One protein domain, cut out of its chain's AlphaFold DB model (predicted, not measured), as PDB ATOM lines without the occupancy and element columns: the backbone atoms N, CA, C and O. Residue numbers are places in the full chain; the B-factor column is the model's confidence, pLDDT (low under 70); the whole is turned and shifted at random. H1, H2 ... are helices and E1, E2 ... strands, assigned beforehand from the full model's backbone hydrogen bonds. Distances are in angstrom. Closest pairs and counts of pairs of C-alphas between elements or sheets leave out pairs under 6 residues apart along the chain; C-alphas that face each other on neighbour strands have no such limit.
ATOM      1  N   ARG A   2      16.033 283.797 -23.039       95.25
ATOM      2  CA  ARG A   2      16.955 282.988 -23.872       95.25
ATOM      3  C   ARG A   2      17.449 283.668 -25.163       95.25
ATOM      4  O   ARG A   2      18.654 283.754 -25.345       95.25
ATOM      5  N   SER A   3      16.552 284.197 -26.009       97.12
ATOM      6  CA  SER A   3      16.945 284.871 -27.271       97.12
ATOM      7  C   SER A   3      17.952 285.993 -27.031       97.12
ATOM      8  O   SER A   3      19.021 286.000 -27.624       97.12
ATOM      9  N   ASN A   4      17.661 286.877 -26.075       97.06
ATOM     10  CA  ASN A   4      18.521 288.018 -25.774       97.06
ATOM     11  C   ASN A   4      19.908 287.577 -25.288       97.06
ATOM     12  O   ASN A   4      20.903 288.168 -25.684       97.06
ATOM     13  N   LEU A   5      19.991 286.550 -24.436       97.56
ATOM     14  CA  LEU A   5      21.278 286.056 -23.935       97.56
ATOM     15  C   LEU A   5      22.113 285.432 -25.059       97.56
ATOM     16  O   LEU A   5      23.308 285.707 -25.150       97.56
ATOM     17  N   ASN A   6      21.477 284.667 -25.949       97.75
ATOM     18  CA  ASN A   6      22.141 284.087 -27.115       97.75
ATOM     19  C   ASN A   6      22.635 285.177 -28.074       97.75
ATOM     20  O   ASN A   6      23.793 285.161 -28.476       97.75
ATOM     21  N   GLU A   7      21.800 286.173 -28.368       97.81
ATOM     22  CA  GLU A   7      22.172 287.305 -29.219       97.81
ATOM     23  C   GLU A   7      23.336 288.113 -28.629       97.81
ATOM     24  O   GLU A   7      24.225 288.540 -29.365       97.81
ATOM     25  N   LEU A   8      23.369 288.321 -27.307       97.81
ATOM     26  CA  LEU A   8      24.493 288.983 -26.639       97.81
ATOM     27  C   LEU A   8      25.785 288.166 -26.758       97.81
ATOM     28  O   LEU A   8      26.838 288.740 -27.055       97.81
ATOM     29  N   ALA A   9      25.703 286.849 -26.551       97.88
ATOM     30  CA  ALA A   9      26.842 285.944 -26.660       97.88
ATOM     31  C   ALA A   9      27.411 285.945 -28.086       97.88
ATOM     32  O   ALA A   9      28.604 286.185 -28.263       97.88
ATOM     33  N   GLU A  10      26.561 285.782 -29.101       97.38
ATOM     34  CA  GLU A  10      26.962 285.764 -30.512       97.38
ATOM     35  C   GLU A  10      27.516 287.117 -30.973       97.38
ATOM     36  O   GLU A  10      28.548 287.191 -31.642       97.38
ATOM     37  N   ARG A  11      26.848 288.215 -30.599       98.25
ATOM     38  CA  ARG A  11      27.206 289.555 -31.072       98.25
ATOM     39  C   ARG A  11      28.494 290.080 -30.456       98.25
ATOM     40  O   ARG A  11      29.247 290.779 -31.136       98.25
ATOM     41  N   TYR A  12      28.716 289.817 -29.171       98.06
ATOM     42  CA  TYR A  12      29.808 290.440 -28.418       98.06
ATOM     43  C   TYR A  12      30.897 289.463 -27.985       98.06
ATOM     44  O   TYR A  12      31.989 289.913 -27.631       98.06
ATOM     45  N   ASN A  13      30.635 288.153 -28.031       97.44
ATOM     46  CA  ASN A  13      31.570 287.102 -27.627       97.44
ATOM     47  C   ASN A  13      32.166 287.364 -26.229       97.44
ATOM     48  O   ASN A  13      33.380 287.291 -26.012       97.44
ATOM     49  N   LYS A  14      31.300 287.744 -25.285       98.25
ATOM     50  CA  LYS A  14      31.638 288.002 -23.881       98.25
ATOM     51  C   LYS A  14      30.926 287.015 -22.978       98.25
ATOM     52  O   LYS A  14      29.845 286.546 -23.318       98.25
ATOM     53  N   ASP A  15      31.542 286.755 -21.835       98.50
ATOM     54  CA  ASP A  15      30.915 285.997 -20.763       98.50
ATOM     55  C   ASP A  15      29.750 286.805 -20.182       98.50
ATOM     56  O   ASP A  15      29.799 288.038 -20.101       98.50
ATOM     57  N   ILE A  16      28.691 286.100 -19.803       98.50
ATOM     58  CA  ILE A  16      27.426 286.658 -19.346       98.50
ATOM     59  C   ILE A  16      27.107 286.071 -17.978       98.50
ATOM     60  O   ILE A  16      27.073 284.854 -17.792       98.50
ATOM     61  N   ILE A  17      26.826 286.966 -17.036       98.25
ATOM     62  CA  ILE A  17      26.326 286.646 -15.705       98.25
ATOM     63  C   ILE A  17      24.982 287.342 -15.501       98.25
ATOM     64  O   ILE A  17      24.833 288.519 -15.840       98.25
ATOM     65  N   VAL A  18      23.998 286.628 -14.954       98.31
ATOM     66  CA  VAL A  18      22.743 287.254 -14.519       98.31
ATOM     67  C   VAL A  18      22.927 287.753 -13.092       98.31
ATOM     68  O   VAL A  18      23.091 286.965 -12.168       98.31
ATOM     69  N   VAL A  19      22.953 289.069 -12.908       98.19
ATOM     70  CA  VAL A  19      23.335 289.668 -11.618       98.19
ATOM     71  C   VAL A  19      22.234 289.643 -10.563       98.19
ATOM     72  O   VAL A  19      22.548 289.745  -9.387       98.19
ATOM     73  N   GLU A  20      20.971 289.501 -10.960       97.75
ATOM     74  CA  GLU A  20      19.843 289.452 -10.029       97.75
ATOM     75  C   GLU A  20      18.759 288.506 -10.553       97.75
ATOM     76  O   GLU A  20      18.366 288.567 -11.720       97.75
ATOM     77  N   THR A  21      18.280 287.631  -9.672       97.31
ATOM     78  CA  THR A  21      17.096 286.789  -9.869       97.31
ATOM     79  C   THR A  21      16.507 286.421  -8.511       97.31
ATOM     80  O   THR A  21      17.251 286.290  -7.536       97.31
ATOM     81  N   ALA A  22      15.189 286.264  -8.448       97.88
ATOM     82  CA  ALA A  22      14.461 285.794  -7.275       97.88
ATOM     83  C   ALA A  22      13.077 285.281  -7.709       97.88
ATOM     84  O   ALA A  22      12.538 285.734  -8.722       97.88
ATOM     85  N   TYR A  23      12.488 284.348  -6.959       98.38
ATOM     86  CA  TYR A  23      11.162 283.796  -7.277       98.38
ATOM     87  C   TYR A  23      10.379 283.466  -6.006       98.38
ATOM     88  O   TYR A  23      11.010 283.063  -5.030       98.38
ATOM     89  N   PRO A  24       9.045 283.654  -5.952       98.44
ATOM     90  CA  PRO A  24       8.340 283.556  -4.683       98.44
ATOM     91  C   PRO A  24       8.114 282.107  -4.260       98.44
ATOM     92  O   PRO A  24       7.680 281.282  -5.060       98.44
ATOM     93  N   TRP A  25       8.339 281.810  -2.982       98.38
ATOM     94  CA  TRP A  25       8.001 280.515  -2.380       98.38
ATOM     95  C   TRP A  25       6.620 280.506  -1.709       98.38
ATOM     96  O   TRP A  25       6.148 279.449  -1.288       98.38
ATOM     97  N   THR A  26       5.963 281.668  -1.598       98.31
ATOM     98  CA  THR A  26       4.592 281.817  -1.084       98.31
ATOM     99  C   THR A  26       3.957 283.141  -1.528       98.31
ATOM    100  O   THR A  26       4.669 284.103  -1.804       98.31
ATOM    101  N   LEU A  27       2.622 283.222  -1.568       98.12
ATOM    102  CA  LEU A  27       1.870 284.492  -1.649       98.12
ATOM    103  C   LEU A  27       1.274 284.912  -0.295       98.12
ATOM    104  O   LEU A  27       0.630 285.954  -0.193       98.12
ATOM    105  N   ASN A  28       1.463 284.103   0.751       96.69
ATOM    106  CA  ASN A  28       0.885 284.363   2.062       96.69
ATOM    107  C   ASN A  28       1.775 285.332   2.841       96.69
ATOM    108  O   ASN A  28       2.834 284.957   3.341       96.69
ATOM    109  N   ALA A  29       1.327 286.579   2.943       93.56
ATOM    110  CA  ALA A  29       2.006 287.605   3.720       93.56
ATOM    111  C   ALA A  29       1.968 287.278   5.228       93.56
ATOM    112  O   ALA A  29       0.895 286.949   5.748       93.56
ATOM    113  N   PRO A  30       3.090 287.409   5.958       90.94
ATOM    114  CA  PRO A  30       3.049 287.472   7.411       90.94
ATOM    115  C   PRO A  30       2.325 288.747   7.864       90.94
ATOM    116  O   PRO A  30       2.333 289.773   7.178       90.94
ATOM    117  N   GLU A  31       1.705 288.708   9.042       88.75
ATOM    118  CA  GLU A  31       1.000 289.872   9.585       88.75
ATOM    119  C   GLU A  31       1.945 291.079   9.715       88.75
ATOM    120  O   GLU A  31       2.994 291.000  10.352       88.75
ATOM    121  N   GLY A  32       1.563 292.207   9.107       88.25
ATOM    122  CA  GLY A  32       2.343 293.446   9.137       88.25
ATOM    123  C   GLY A  32       3.507 293.520   8.140       88.25
ATOM    124  O   GLY A  32       4.183 294.545   8.109       88.25
ATOM    125  N   PHE A  33       3.720 292.495   7.308       89.50
ATOM    126  CA  PHE A  33       4.795 292.453   6.312       89.50
ATOM    127  C   PHE A  33       4.217 292.262   4.902       89.50
ATOM    128  O   PHE A  33       3.891 291.137   4.518       89.50
ATOM    129  N   PRO A  34       4.034 293.344   4.123       92.38
ATOM    130  CA  PRO A  34       3.514 293.237   2.763       92.38
ATOM    131  C   PRO A  34       4.493 292.484   1.851       92.38
ATOM    132  O   PRO A  34       5.694 292.481   2.096       92.38
ATOM    133  N   LEU A  35       3.983 291.883   0.773       95.75
ATOM    134  CA  LEU A  35       4.786 291.178  -0.230       95.75
ATOM    135  C   LEU A  35       4.749 291.927  -1.567       95.75
ATOM    136  O   LEU A  35       3.698 292.418  -1.974       95.75
ATOM    137  N   ILE A  36       5.880 291.983  -2.269       95.69
ATOM    138  CA  ILE A  36       6.000 292.594  -3.600       95.69
ATOM    139  C   ILE A  36       5.379 291.703  -4.686       95.69
ATOM    140  O   ILE A  36       4.803 292.200  -5.657       95.69
ATOM    141  N   VAL A  37       5.444 290.382  -4.492       97.50
ATOM    142  CA  VAL A  37       4.687 289.395  -5.264       97.50
ATOM    143  C   VAL A  37       3.618 288.804  -4.354       97.50
ATOM    144  O   VAL A  37       3.936 288.066  -3.431       97.50
ATOM    145  N   SER A  38       2.357 289.150  -4.588       96.88
ATOM    146  CA  SER A  38       1.228 288.794  -3.716       96.88
ATOM    147  C   SER A  38       0.041 288.187  -4.468       96.88
ATOM    148  O   SER A  38      -0.945 287.807  -3.846       96.88
ATOM    149  N   GLU A  39       0.100 288.112  -5.797       97.75
ATOM    150  CA  GLU A  39      -0.995 287.637  -6.638       97.75
ATOM    151  C   GLU A  39      -0.517 286.629  -7.693       97.75
ATOM    152  O   GLU A  39       0.517 286.823  -8.328       97.75
ATOM    153  N   GLU A  40      -1.336 285.610  -7.971       97.50
ATOM    154  CA  GLU A  40      -1.078 284.580  -8.997       97.50
ATOM    155  C   GLU A  40      -0.769 285.175 -10.382       97.50
ATOM    156  O   GLU A  40       0.075 284.668 -11.111       97.50
ATOM    157  N   LYS A  41      -1.392 286.309 -10.740       97.50
ATOM    158  CA  LYS A  41      -1.159 286.995 -12.026       97.50
ATOM    159  C   LYS A  41       0.273 287.524 -12.206       97.50
ATOM    160  O   LYS A  41       0.632 287.912 -13.313       97.50
ATOM    161  N   GLN A  42       1.044 287.632 -11.122       97.81
ATOM    162  CA  GLN A  42       2.440 288.078 -11.139       97.81
ATOM    163  C   GLN A  42       3.416 286.909 -11.341       97.81
ATOM    164  O   GLN A  42       4.602 287.147 -11.563       97.81
ATOM    165  N   LEU A  43       2.938 285.667 -11.232       98.25
ATOM    166  CA  LEU A  43       3.763 284.475 -11.352       98.25
ATOM    167  C   LEU A  43       4.051 284.141 -12.812       98.25
ATOM    168  O   LEU A  43       3.271 284.439 -13.719       98.25
ATOM    169  N   HIS A  44       5.180 283.475 -13.028       96.94
ATOM    170  CA  HIS A  44       5.453 282.853 -14.312       96.94
ATOM    171  C   HIS A  44       4.555 281.622 -14.486       96.94
ATOM    172  O   HIS A  44       4.413 280.802 -13.578       96.94
ATOM    173  N   GLU A  45       3.953 281.488 -15.670       96.50
ATOM    174  CA  GLU A  45       3.115 280.336 -16.009       96.50
ATOM    175  C   GLU A  45       3.885 279.024 -15.790       96.50
ATOM    176  O   GLU A  45       5.034 278.894 -16.207       96.50
ATOM    177  N   GLY A  46       3.246 278.063 -15.119       96.94
ATOM    178  CA  GLY A  46       3.843 276.765 -14.794       96.94
ATOM    179  C   GLY A  46       4.577 276.697 -13.451       96.94
ATOM    180  O   GLY A  46       4.895 275.594 -13.013       96.94
ATOM    181  N   TYR A  47       4.783 277.822 -12.755       98.19
ATOM    182  CA  TYR A  47       5.502 277.853 -11.477       98.19
ATOM    183  C   TYR A  47       4.673 278.547 -10.393       98.19
ATOM    184  O   TYR A  47       4.688 279.770 -10.254       98.19
ATOM    185  N   SER A  48       3.947 277.769  -9.594       98.38
ATOM    186  CA  SER A  48       3.213 278.306  -8.444       98.38
ATOM    187  C   SER A  48       4.164 278.886  -7.388       98.38
ATOM    188  O   SER A  48       5.314 278.466  -7.277       98.38
ATOM    189  N   ALA A  49       3.677 279.818  -6.569       98.31
ATOM    190  CA  ALA A  49       4.425 280.360  -5.437       98.31
ATOM    191  C   ALA A  49       4.453 279.352  -4.277       98.31
ATOM    192  O   ALA A  49       3.746 279.487  -3.278       98.31
ATOM    193  N   THR A  50       5.238 278.298  -4.458       98.56
ATOM    194  CA  THR A  50       5.517 277.236  -3.489       98.56
ATOM    195  C   THR A  50       7.020 276.959  -3.492       98.56
ATOM    196  O   THR A  50       7.716 277.329  -4.435       98.56
ATOM    197  N   VAL A  51       7.543 276.274  -2.473       98.38
ATOM    198  CA  VAL A  51       8.963 275.860  -2.445       98.38
ATOM    199  C   VAL A  51       9.320 275.000  -3.667       98.38
ATOM    200  O   VAL A  51      10.378 275.174  -4.273       98.38
ATOM    201  N   GLU A  52       8.412 274.113  -4.083       98.38
ATOM    202  CA  GLU A  52       8.572 273.297  -5.290       98.38
ATOM    203  C   GLU A  52       8.554 274.156  -6.562       98.38
ATOM    204  O   GLU A  52       9.421 274.004  -7.420       98.38
ATOM    205  N   GLY A  53       7.611 275.095  -6.682       98.44
ATOM    206  CA  GLY A  53       7.537 275.989  -7.837       98.44
ATOM    207  C   GLY A  53       8.751 276.914  -7.946       98.44
ATOM    208  O   GLY A  53       9.294 277.067  -9.038       98.44
ATOM    209  N   GLN A  54       9.245 277.435  -6.819       98.62
ATOM    210  CA  GLN A  54      10.503 278.180  -6.735       98.62
ATOM    211  C   GLN A  54      11.690 277.320  -7.185       98.62
ATOM    212  O   GLN A  54      12.485 277.763  -8.009       98.62
ATOM    213  N   THR A  55      11.780 276.074  -6.716       98.38
ATOM    214  CA  THR A  55      12.822 275.120  -7.133       98.38
ATOM    215  C   THR A  55      12.784 274.862  -8.638       98.38
ATOM    216  O   THR A  55      13.809 274.954  -9.312       98.38
ATOM    217  N   ASN A  56      11.604 274.564  -9.181       98.31
ATOM    218  CA  ASN A  56      11.433 274.260 -10.601       98.31
ATOM    219  C   ASN A  56      11.765 275.475 -11.474       98.31
ATOM    220  O   ASN A  56      12.486 275.338 -12.461       98.31
ATOM    221  N   TYR A  57      11.323 276.670 -11.069       98.06
ATOM    222  CA  TYR A  57      11.669 277.913 -11.751       98.06
ATOM    223  C   TYR A  57      13.184 278.121 -11.787       98.06
ATOM    224  O   TYR A  57      13.748 278.405 -12.842       98.06
ATOM    225  N   MET A  58      13.855 277.941 -10.644       98.06
ATOM    226  CA  MET A  58      15.299 278.138 -10.547       98.06
ATOM    227  C   MET A  58      16.083 277.130 -11.390       98.06
ATOM    228  O   MET A  58      17.027 277.531 -12.068       98.06
ATOM    229  N   LYS A  59      15.667 275.860 -11.440       97.75
ATOM    230  CA  LYS A  59      16.293 274.849 -12.311       97.75
ATOM    231  C   LYS A  59      16.182 275.206 -13.790       97.75
ATOM    232  O   LYS A  59      17.175 275.144 -14.516       97.75
ATOM    233  N   ASP A  60      15.008 275.642 -14.234       97.81
ATOM    234  CA  ASP A  60      14.811 276.044 -15.627       97.81
ATOM    235  C   ASP A  60      15.555 277.345 -15.958       97.81
ATOM    236  O   ASP A  60      16.144 277.474 -17.035       97.81
ATOM    237  N   PHE A  61      15.601 278.291 -15.018       97.62
ATOM    238  CA  PHE A  61      16.400 279.507 -15.128       97.62
ATOM    239  C   PHE A  61      17.901 279.196 -15.271       97.62
ATOM    240  O   PHE A  61      18.545 279.722 -16.182       97.62
ATOM    241  N   ILE A  62      18.446 278.307 -14.435       97.31
ATOM    242  CA  ILE A  62      19.844 277.853 -14.508       97.31
ATOM    243  C   ILE A  62      20.110 277.186 -15.856       97.31
ATOM    244  O   ILE A  62      21.060 277.556 -16.546       97.31
ATOM    245  N   SER A  63      19.212 276.303 -16.298       97.56
ATOM    246  CA  SER A  63      19.303 275.662 -17.612       97.56
ATOM    247  C   SER A  63      19.332 276.681 -18.758       97.56
ATOM    248  O   SER A  63      20.044 276.490 -19.745       97.56
ATOM    249  N   VAL A  64      18.614 277.808 -18.669       97.81
ATOM    250  CA  VAL A  64      18.727 278.876 -19.679       97.81
ATOM    251  C   VAL A  64      20.148 279.445 -19.741       97.81
ATOM    252  O   VAL A  64      20.631 279.681 -20.847       97.81
ATOM    253  N   ILE A  65      20.802 279.652 -18.596       98.25
ATOM    254  CA  ILE A  65      22.164 280.202 -18.514       98.25
ATOM    255  C   ILE A  65      23.191 279.189 -19.024       98.25
ATOM    256  O   ILE A  65      24.017 279.536 -19.862       98.25
ATOM    257  N   GLU A  66      23.112 277.934 -18.583       97.56
ATOM    258  CA  GLU A  66      24.030 276.865 -19.008       97.56
ATOM    259  C   GLU A  66      23.985 276.612 -20.523       97.56
ATOM    260  O   GLU A  66      24.982 276.224 -21.127       97.56
ATOM    261  N   ASN A  67      22.832 276.861 -21.150       98.00
ATOM    262  CA  ASN A  67      22.623 276.685 -22.587       98.00
ATOM    263  C   ASN A  67      22.907 277.951 -23.417       98.00
ATOM    264  O   ASN A  67      22.530 278.002 -24.592       98.00
ATOM    265  N   ILE A  68      23.540 278.980 -22.843       98.25
ATOM    266  CA  ILE A  68      24.050 280.105 -23.636       98.25
ATOM    267  C   ILE A  68      25.166 279.581 -24.572       98.25
ATOM    268  O   ILE A  68      26.058 278.865 -24.102       98.25
ATOM    269  N   PRO A  69      25.155 279.934 -25.876       97.69
ATOM    270  CA  PRO A  69      26.128 279.469 -26.863       97.69
ATOM    271  C   PRO A  69      27.582 279.634 -26.430       97.69
ATOM    272  O   PRO A  69      27.924 280.555 -25.689       97.69
ATOM    273  N   ASP A  70      28.433 278.728 -26.913       97.12
ATOM    274  CA  ASP A  70      29.882 278.718 -26.678       97.12
ATOM    275  C   ASP A  70      30.290 278.760 -25.194       97.12
ATOM    276  O   ASP A  70      31.391 279.202 -24.856       97.12
ATOM    277  N   GLY A  71      29.398 278.316 -24.299       97.19
ATOM    278  CA  GLY A  71      29.633 278.312 -22.858       97.19
ATOM    279  C   GLY A  71      29.766 279.714 -22.264       97.19
ATOM    280  O   GLY A  71      30.460 279.886 -21.266       97.19
ATOM    281  N   LYS A  72      29.141 280.733 -22.875       98.44
ATOM    282  CA  LYS A  72      29.239 282.121 -22.389       98.44
ATOM    283  C   LYS A  72      28.417 282.404 -21.139       98.44
ATOM    284  O   LYS A  72      28.641 283.428 -20.504       98.44
ATOM    285  N   GLY A  73      27.487 281.531 -20.768       98.19
ATOM    286  CA  GLY A  73      26.758 281.637 -19.509       98.19
ATOM    287  C   GLY A  73      27.604 281.164 -18.340       98.19
ATOM    288  O   GLY A  73      27.748 279.963 -18.141       98.19
ATOM    289  N   ILE A  74      28.151 282.098 -17.561       98.19
ATOM    290  CA  ILE A  74      29.095 281.776 -16.479       98.19
ATOM    291  C   ILE A  74      28.455 281.733 -15.086       98.19
ATOM    292  O   ILE A  74      29.142 281.443 -14.109       98.19
ATOM    293  N   GLY A  75      27.155 282.016 -14.978       97.75
ATOM    294  CA  GLY A  75      26.395 281.844 -13.741       97.75
ATOM    295  C   GLY A  75      25.415 282.975 -13.455       97.75
ATOM    296  O   GLY A  75      24.996 283.718 -14.349       97.75
ATOM    297  N   PHE A  76      25.049 283.091 -12.181       97.94
ATOM    298  CA  PHE A  76      24.123 284.097 -11.681       97.94
ATOM    299  C   PHE A  76      24.356 284.412 -10.202       97.94
ATOM    300  O   PHE A  76      25.037 283.662  -9.501       97.94
ATOM    301  N   TYR A  77      23.732 285.487  -9.729       98.25
ATOM    302  CA  TYR A  77      23.559 285.775  -8.310       98.25
ATOM    303  C   TYR A  77      22.072 285.781  -7.950       98.25
ATOM    304  O   TYR A  77      21.257 286.406  -8.633       98.25
ATOM    305  N   TYR A  78      21.721 285.075  -6.873       98.12
ATOM    306  CA  TYR A  78      20.391 285.160  -6.278       98.12
ATOM    307  C   TYR A  78      20.296 286.454  -5.473       98.12
ATOM    308  O   TYR A  78      21.153 286.721  -4.627       98.12
ATOM    309  N   TRP A  79      19.275 287.256  -5.740       98.06
ATOM    310  CA  TRP A  79      19.097 288.532  -5.069       98.06
ATOM    311  C   TRP A  79      18.414 288.315  -3.715       98.06
ATOM    312  O   TRP A  79      17.330 287.745  -3.645       98.06
ATOM    313  N   GLU A  80      19.091 288.739  -2.646       96.44
ATOM    314  CA  GLU A  80      18.589 288.757  -1.263       96.44
ATOM    315  C   GLU A  80      17.912 287.450  -0.791       96.44
ATOM    316  O   GLU A  80      16.762 287.452  -0.345       96.44
ATOM    317  N   PRO A  81      18.620 286.302  -0.805       97.38
ATOM    318  CA  PRO A  81      18.026 285.008  -0.468       97.38
ATOM    319  C   PRO A  81      17.581 284.903   0.995       97.38
ATOM    320  O   PRO A  81      16.857 283.975   1.331       97.38
ATOM    321  N   ALA A  82      18.010 285.809   1.875       96.00
ATOM    322  CA  ALA A  82      17.749 285.748   3.312       96.00
ATOM    323  C   ALA A  82      17.143 287.042   3.876       96.00
ATOM    324  O   ALA A  82      17.128 287.227   5.095       96.00
ATOM    325  N   TRP A  83      16.629 287.938   3.025       94.38
ATOM    326  CA  TRP A  83      15.935 289.139   3.486       94.38
ATOM    327  C   TRP A  83      14.530 288.776   3.984       94.38
ATOM    328  O   TRP A  83      13.523 289.009   3.324       94.38
ATOM    329  N   ILE A  84      14.467 288.143   5.154       93.94
ATOM    330  CA  ILE A  84      13.239 287.711   5.835       93.94
ATOM    331  C   ILE A  84      12.595 288.879   6.615       93.94
ATOM    332  O   ILE A  84      13.210 289.945   6.752       93.94
ATOM    333  N   PRO A  85      11.356 288.733   7.129       91.94
ATOM    334  CA  PRO A  85      10.722 289.755   7.957       91.94
ATOM    335  C   PRO A  85      11.582 290.118   9.174       91.94
ATOM    336  O   PRO A  85      12.202 289.253   9.798       91.94
ATOM    337  N   SER A  86      11.618 291.405   9.522       88.19
ATOM    338  CA  SER A  86      12.400 291.888  10.662       88.19
ATOM    339  C   SER A  86      11.886 291.299  11.977       88.19
ATOM    340  O   SER A  86      10.680 291.303  12.227       88.19
ATOM    341  N   GLN A  87      12.798 290.888  12.852       82.12
ATOM    342  CA  GLN A  87      12.474 290.325  14.164       82.12
ATOM    343  C   GLN A  87      12.525 291.410  15.241       82.12
ATOM    344  O   GLN A  87      13.483 292.186  15.306       82.12
ATOM    345  N   LYS A  88      11.510 291.468  16.107       81.00
ATOM    346  CA  LYS A  88      11.368 292.542  17.109       81.00
ATOM    347  C   LYS A  88      12.503 292.549  18.133       81.00
ATOM    348  O   LYS A  88      12.817 293.592  18.694       81.00
ATOM    349  N   GLU A  89      13.090 291.387  18.390       82.50
ATOM    350  CA  GLU A  89      14.082 291.164  19.435       82.50
ATOM    351  C   GLU A  89      15.453 291.743  19.078       82.50
ATOM    352  O   GLU A  89      16.203 292.123  19.975       82.50
ATOM    353  N   TRP A  90      15.802 291.787  17.788       76.81
ATOM    354  CA  TRP A  90      17.175 292.085  17.362       76.81
ATOM    355  C   TRP A  90      17.302 292.919  16.082       76.81
ATOM    356  O   TRP A  90      18.395 293.400  15.790       76.81
ATOM    357  N   SER A  91      16.234 293.114  15.306       82.12
ATOM    358  CA  SER A  91      16.287 293.942  14.098       82.12
ATOM    359  C   SER A  91      16.059 295.421  14.415       82.12
ATOM    360  O   SER A  91      15.221 295.775  15.239       82.12
ATOM    361  N   VAL A  92      16.739 296.304  13.680       79.44
ATOM    362  CA  VAL A  92      16.532 297.766  13.750       79.44
ATOM    363  C   VAL A  92      15.255 298.245  13.035       79.44
ATOM    364  O   VAL A  92      14.949 299.431  13.076       79.44
ATOM    365  N   GLY A  93      14.492 297.319  12.439       73.88
ATOM    366  CA  GLY A  93      13.209 297.568  11.781       73.88
ATOM    367  C   GLY A  93      13.364 298.260  10.425       73.88
ATOM    368  O   GLY A  93      13.661 299.448  10.354       73.88
ATOM    369  N   HIS A  94      13.117 297.525   9.343       74.88
ATOM    370  CA  HIS A  94      13.061 298.073   7.989       74.88
ATOM    371  C   HIS A  94      11.879 297.466   7.246       74.88
ATOM    372  O   HIS A  94      11.594 296.277   7.402       74.88
ATOM    373  N   GLU A  95      11.204 298.282   6.439       81.06
ATOM    374  CA  GLU A  95      10.200 297.770   5.513       81.06
ATOM    375  C   GLU A  95      10.869 296.794   4.543       81.06
ATOM    376  O   GLU A  95      11.912 297.088   3.958       81.06
ATOM    377  N   ASN A  96      10.267 295.619   4.401       87.88
ATOM    378  CA  ASN A  96      10.754 294.564   3.536       87.88
ATOM    379  C   ASN A  96       9.567 293.950   2.794       87.88
ATOM    380  O   ASN A  96       8.751 293.262   3.401       87.88
ATOM    381  N   GLY A  97       9.490 294.218   1.490       92.69
ATOM    382  CA  GLY A  97       8.497 293.625   0.595       92.69
ATOM    383  C   GLY A  97       8.929 292.300  -0.042       92.69
ATOM    384  O   GLY A  97       8.139 291.669  -0.731       92.69
ATOM    385  N   TRP A  98      10.180 291.883   0.135       95.69
ATOM    386  CA  TRP A  98      10.792 290.783  -0.614       95.69
ATOM    387  C   TRP A  98      10.872 289.478   0.178       95.69
ATOM    388  O   TRP A  98      11.427 288.492  -0.298       95.69
ATOM    389  N   SER A  99      10.277 289.424   1.371       95.81
ATOM    390  CA  SER A  99      10.395 288.280   2.278       95.81
ATOM    391  C   SER A  99       9.850 286.959   1.740       95.81
ATOM    392  O   SER A  99      10.183 285.911   2.278       95.81
ATOM    393  N   ASN A 100       8.989 286.977   0.721       97.50
ATOM    394  CA  ASN A 100       8.509 285.753   0.081       97.50
ATOM    395  C   ASN A 100       9.368 285.299  -1.103       97.50
ATOM    396  O   ASN A 100       9.060 284.274  -1.697       97.50
ATOM    397  N   LEU A 101      10.407 286.055  -1.455       98.19
ATOM    398  CA  LEU A 101      11.340 285.783  -2.550       98.19
ATOM    399  C   LEU A 101      12.658 285.183  -2.041       98.19
ATOM    400  O   LEU A 101      13.610 285.052  -2.796       98.19
ATOM    401  N   THR A 102      12.721 284.827  -0.761       97.94
ATOM    402  CA  THR A 102      13.885 284.255  -0.082       97.94
ATOM    403  C   THR A 102      14.030 282.750  -0.335       97.94
ATOM    404  O   THR A 102      13.112 282.080  -0.795       97.94
ATOM    405  N   LEU A 103      15.181 282.190   0.033       98.44
ATOM    406  CA  LEU A 103      15.436 280.744   0.143       98.44
ATOM    407  C   LEU A 103      15.351 280.258   1.606       98.44
ATOM    408  O   LEU A 103      15.789 279.162   1.952       98.44
ATOM    409  N   PHE A 104      14.786 281.101   2.472       97.81
ATOM    410  CA  PHE A 104      14.523 280.852   3.885       97.81
ATOM    411  C   PHE A 104      13.073 281.220   4.200       97.81
ATOM    412  O   PHE A 104      12.553 282.193   3.653       97.81
ATOM    413  N   ASP A 105      12.425 280.474   5.088       96.75
ATOM    414  CA  ASP A 105      11.098 280.812   5.591       96.75
ATOM    415  C   ASP A 105      11.122 282.080   6.469       96.75
ATOM    416  O   ASP A 105      12.174 282.623   6.818       96.75
ATOM    417  N   PHE A 106       9.942 282.567   6.865       94.69
ATOM    418  CA  PHE A 106       9.824 283.786   7.674       94.69
ATOM    419  C   PHE A 106      10.458 283.692   9.074       94.69
ATOM    420  O   PHE A 106      10.674 284.726   9.705       94.69
ATOM    421  N   ALA A 107      10.749 282.484   9.564       92.62
ATOM    422  CA  ALA A 107      11.436 282.241  10.830       92.62
ATOM    423  C   ALA A 107      12.959 282.056  10.657       92.62
ATOM    424  O   ALA A 107      13.669 281.897  11.650       92.62
ATOM    425  N   GLY A 108      13.470 282.094   9.420       93.75
ATOM    426  CA  GLY A 108      14.882 281.877   9.104       93.75
ATOM    427  C   GLY A 108      15.271 280.402   8.959       93.75
ATOM    428  O   GLY A 108      16.461 280.085   8.959       93.75
ATOM    429  N   GLY A 109      14.303 279.493   8.840       96.12
ATOM    430  CA  GLY A 109      14.543 278.104   8.456       96.12
ATOM    431  C   GLY A 109      14.884 278.003   6.971       96.12
ATOM    432  O   GLY A 109      14.270 278.678   6.150       96.12
ATOM    433  N   LYS A 110      15.872 277.182   6.598       97.44
ATOM    434  CA  LYS A 110      16.198 276.976   5.178       97.44
ATOM    435  C   LYS A 110      15.038 276.285   4.453       97.44
ATOM    436  O   LYS A 110      14.441 275.358   5.002       97.44
ATOM    437  N   LEU A 111      14.761 276.703   3.224       98.19
ATOM    438  CA  LEU A 111      13.834 276.014   2.329       98.19
ATOM    439  C   LEU A 111      14.585 274.958   1.510       98.19
ATOM    440  O   LEU A 111      15.783 275.092   1.259       98.19
ATOM    441  N   ASP A 112      13.876 273.930   1.038       97.19
ATOM    442  CA  ASP A 112      14.460 272.908   0.150       97.19
ATOM    443  C   ASP A 112      14.938 273.499  -1.186       97.19
ATOM    444  O   ASP A 112      15.851 272.976  -1.820       97.19
ATOM    445  N   SER A 113      14.377 274.643  -1.577       96.06
ATOM    446  CA  SER A 113      14.834 275.440  -2.710       96.06
ATOM    447  C   SER A 113      16.219 276.059  -2.514       96.06
ATOM    448  O   SER A 113      16.714 276.681  -3.433       96.06
ATOM    449  N   LEU A 114      16.889 275.919  -1.370       95.19
ATOM    450  CA  LEU A 114      18.297 276.317  -1.254       95.19
ATOM    451  C   LEU A 114      19.253 275.309  -1.927       95.19
ATOM    452  O   LEU A 114      20.413 275.630  -2.166       95.19
ATOM    453  N   GLU A 115      18.773 274.100  -2.229       89.62
ATOM    454  CA  GLU A 115      19.573 272.958  -2.697       89.62
ATOM    455  C   GLU A 115      19.333 272.627  -4.190       89.62
ATOM    456  O   GLU A 115      19.565 271.488  -4.607       89.62
TER     457      GLU A 115
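Overview. This is residues 2 to 115 of the 116 residues of the protein "Arabinogalactan endo-beta-1,4-galactanase" of Paenibacillus odorifer (UniProt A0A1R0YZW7). With little regular structure, this elongated model has a small sheet of E1 and E2 near one end, with H1 beyond it; H2 runs from a body of long loops to the sheet, and H3 packs on its first turns. The 114 printed residues, 38 in named elements, run H1 E1 H2 E2 H3, mostly helix; only just loose, close to compact, radius of gyration of the C-alphas 16.2 A, spans 51 by 30 by 23 A.

Arrangement. E1, residues 16 to 18, and E2, residues 73 to 76, are parallel neighbours; N 18 and O 75, 3.1 A apart, are within hydrogen-bond range. H2, residues 51 to 66, lies between them in the chain, a strand-helix-strand unit with a right-handed crossover. The closest C-alphas of H2 and E2, Ile 65 and Gly 73, are 4.9 A apart. H1, residues 2 to 12, is close to H2 but not clearly touching; their closest C-alphas, Arg 2 and Val 64, are 6.1 A apart. H3, residues 112 to 115, touches H2 at residues 51 to 55 alone; the closest C-alphas, Thr 55 and Ser 113, are 4.9 A apart. Every O i to N i+4 pair in H1 and H2 is within hydrogen-bond range; H3 is too short for one.

Along the chain. H1 spans 15.5 A from C-alpha 2 at (16.955, 282.988, -23.872), E1 6.8 A, H2 22.4 A, E2 8.6 A and H3 5.9 A to C-alpha 115 at (19.573, 272.958, -2.697).

Size, cuts and confidence. The farthest C-alphas, Arg 11 and Glu 89, are 52.2 A apart. The links E1 to H2 and E2 to H3 are long. The printed part has no cut; no printed residue is under 70 in pLDDT.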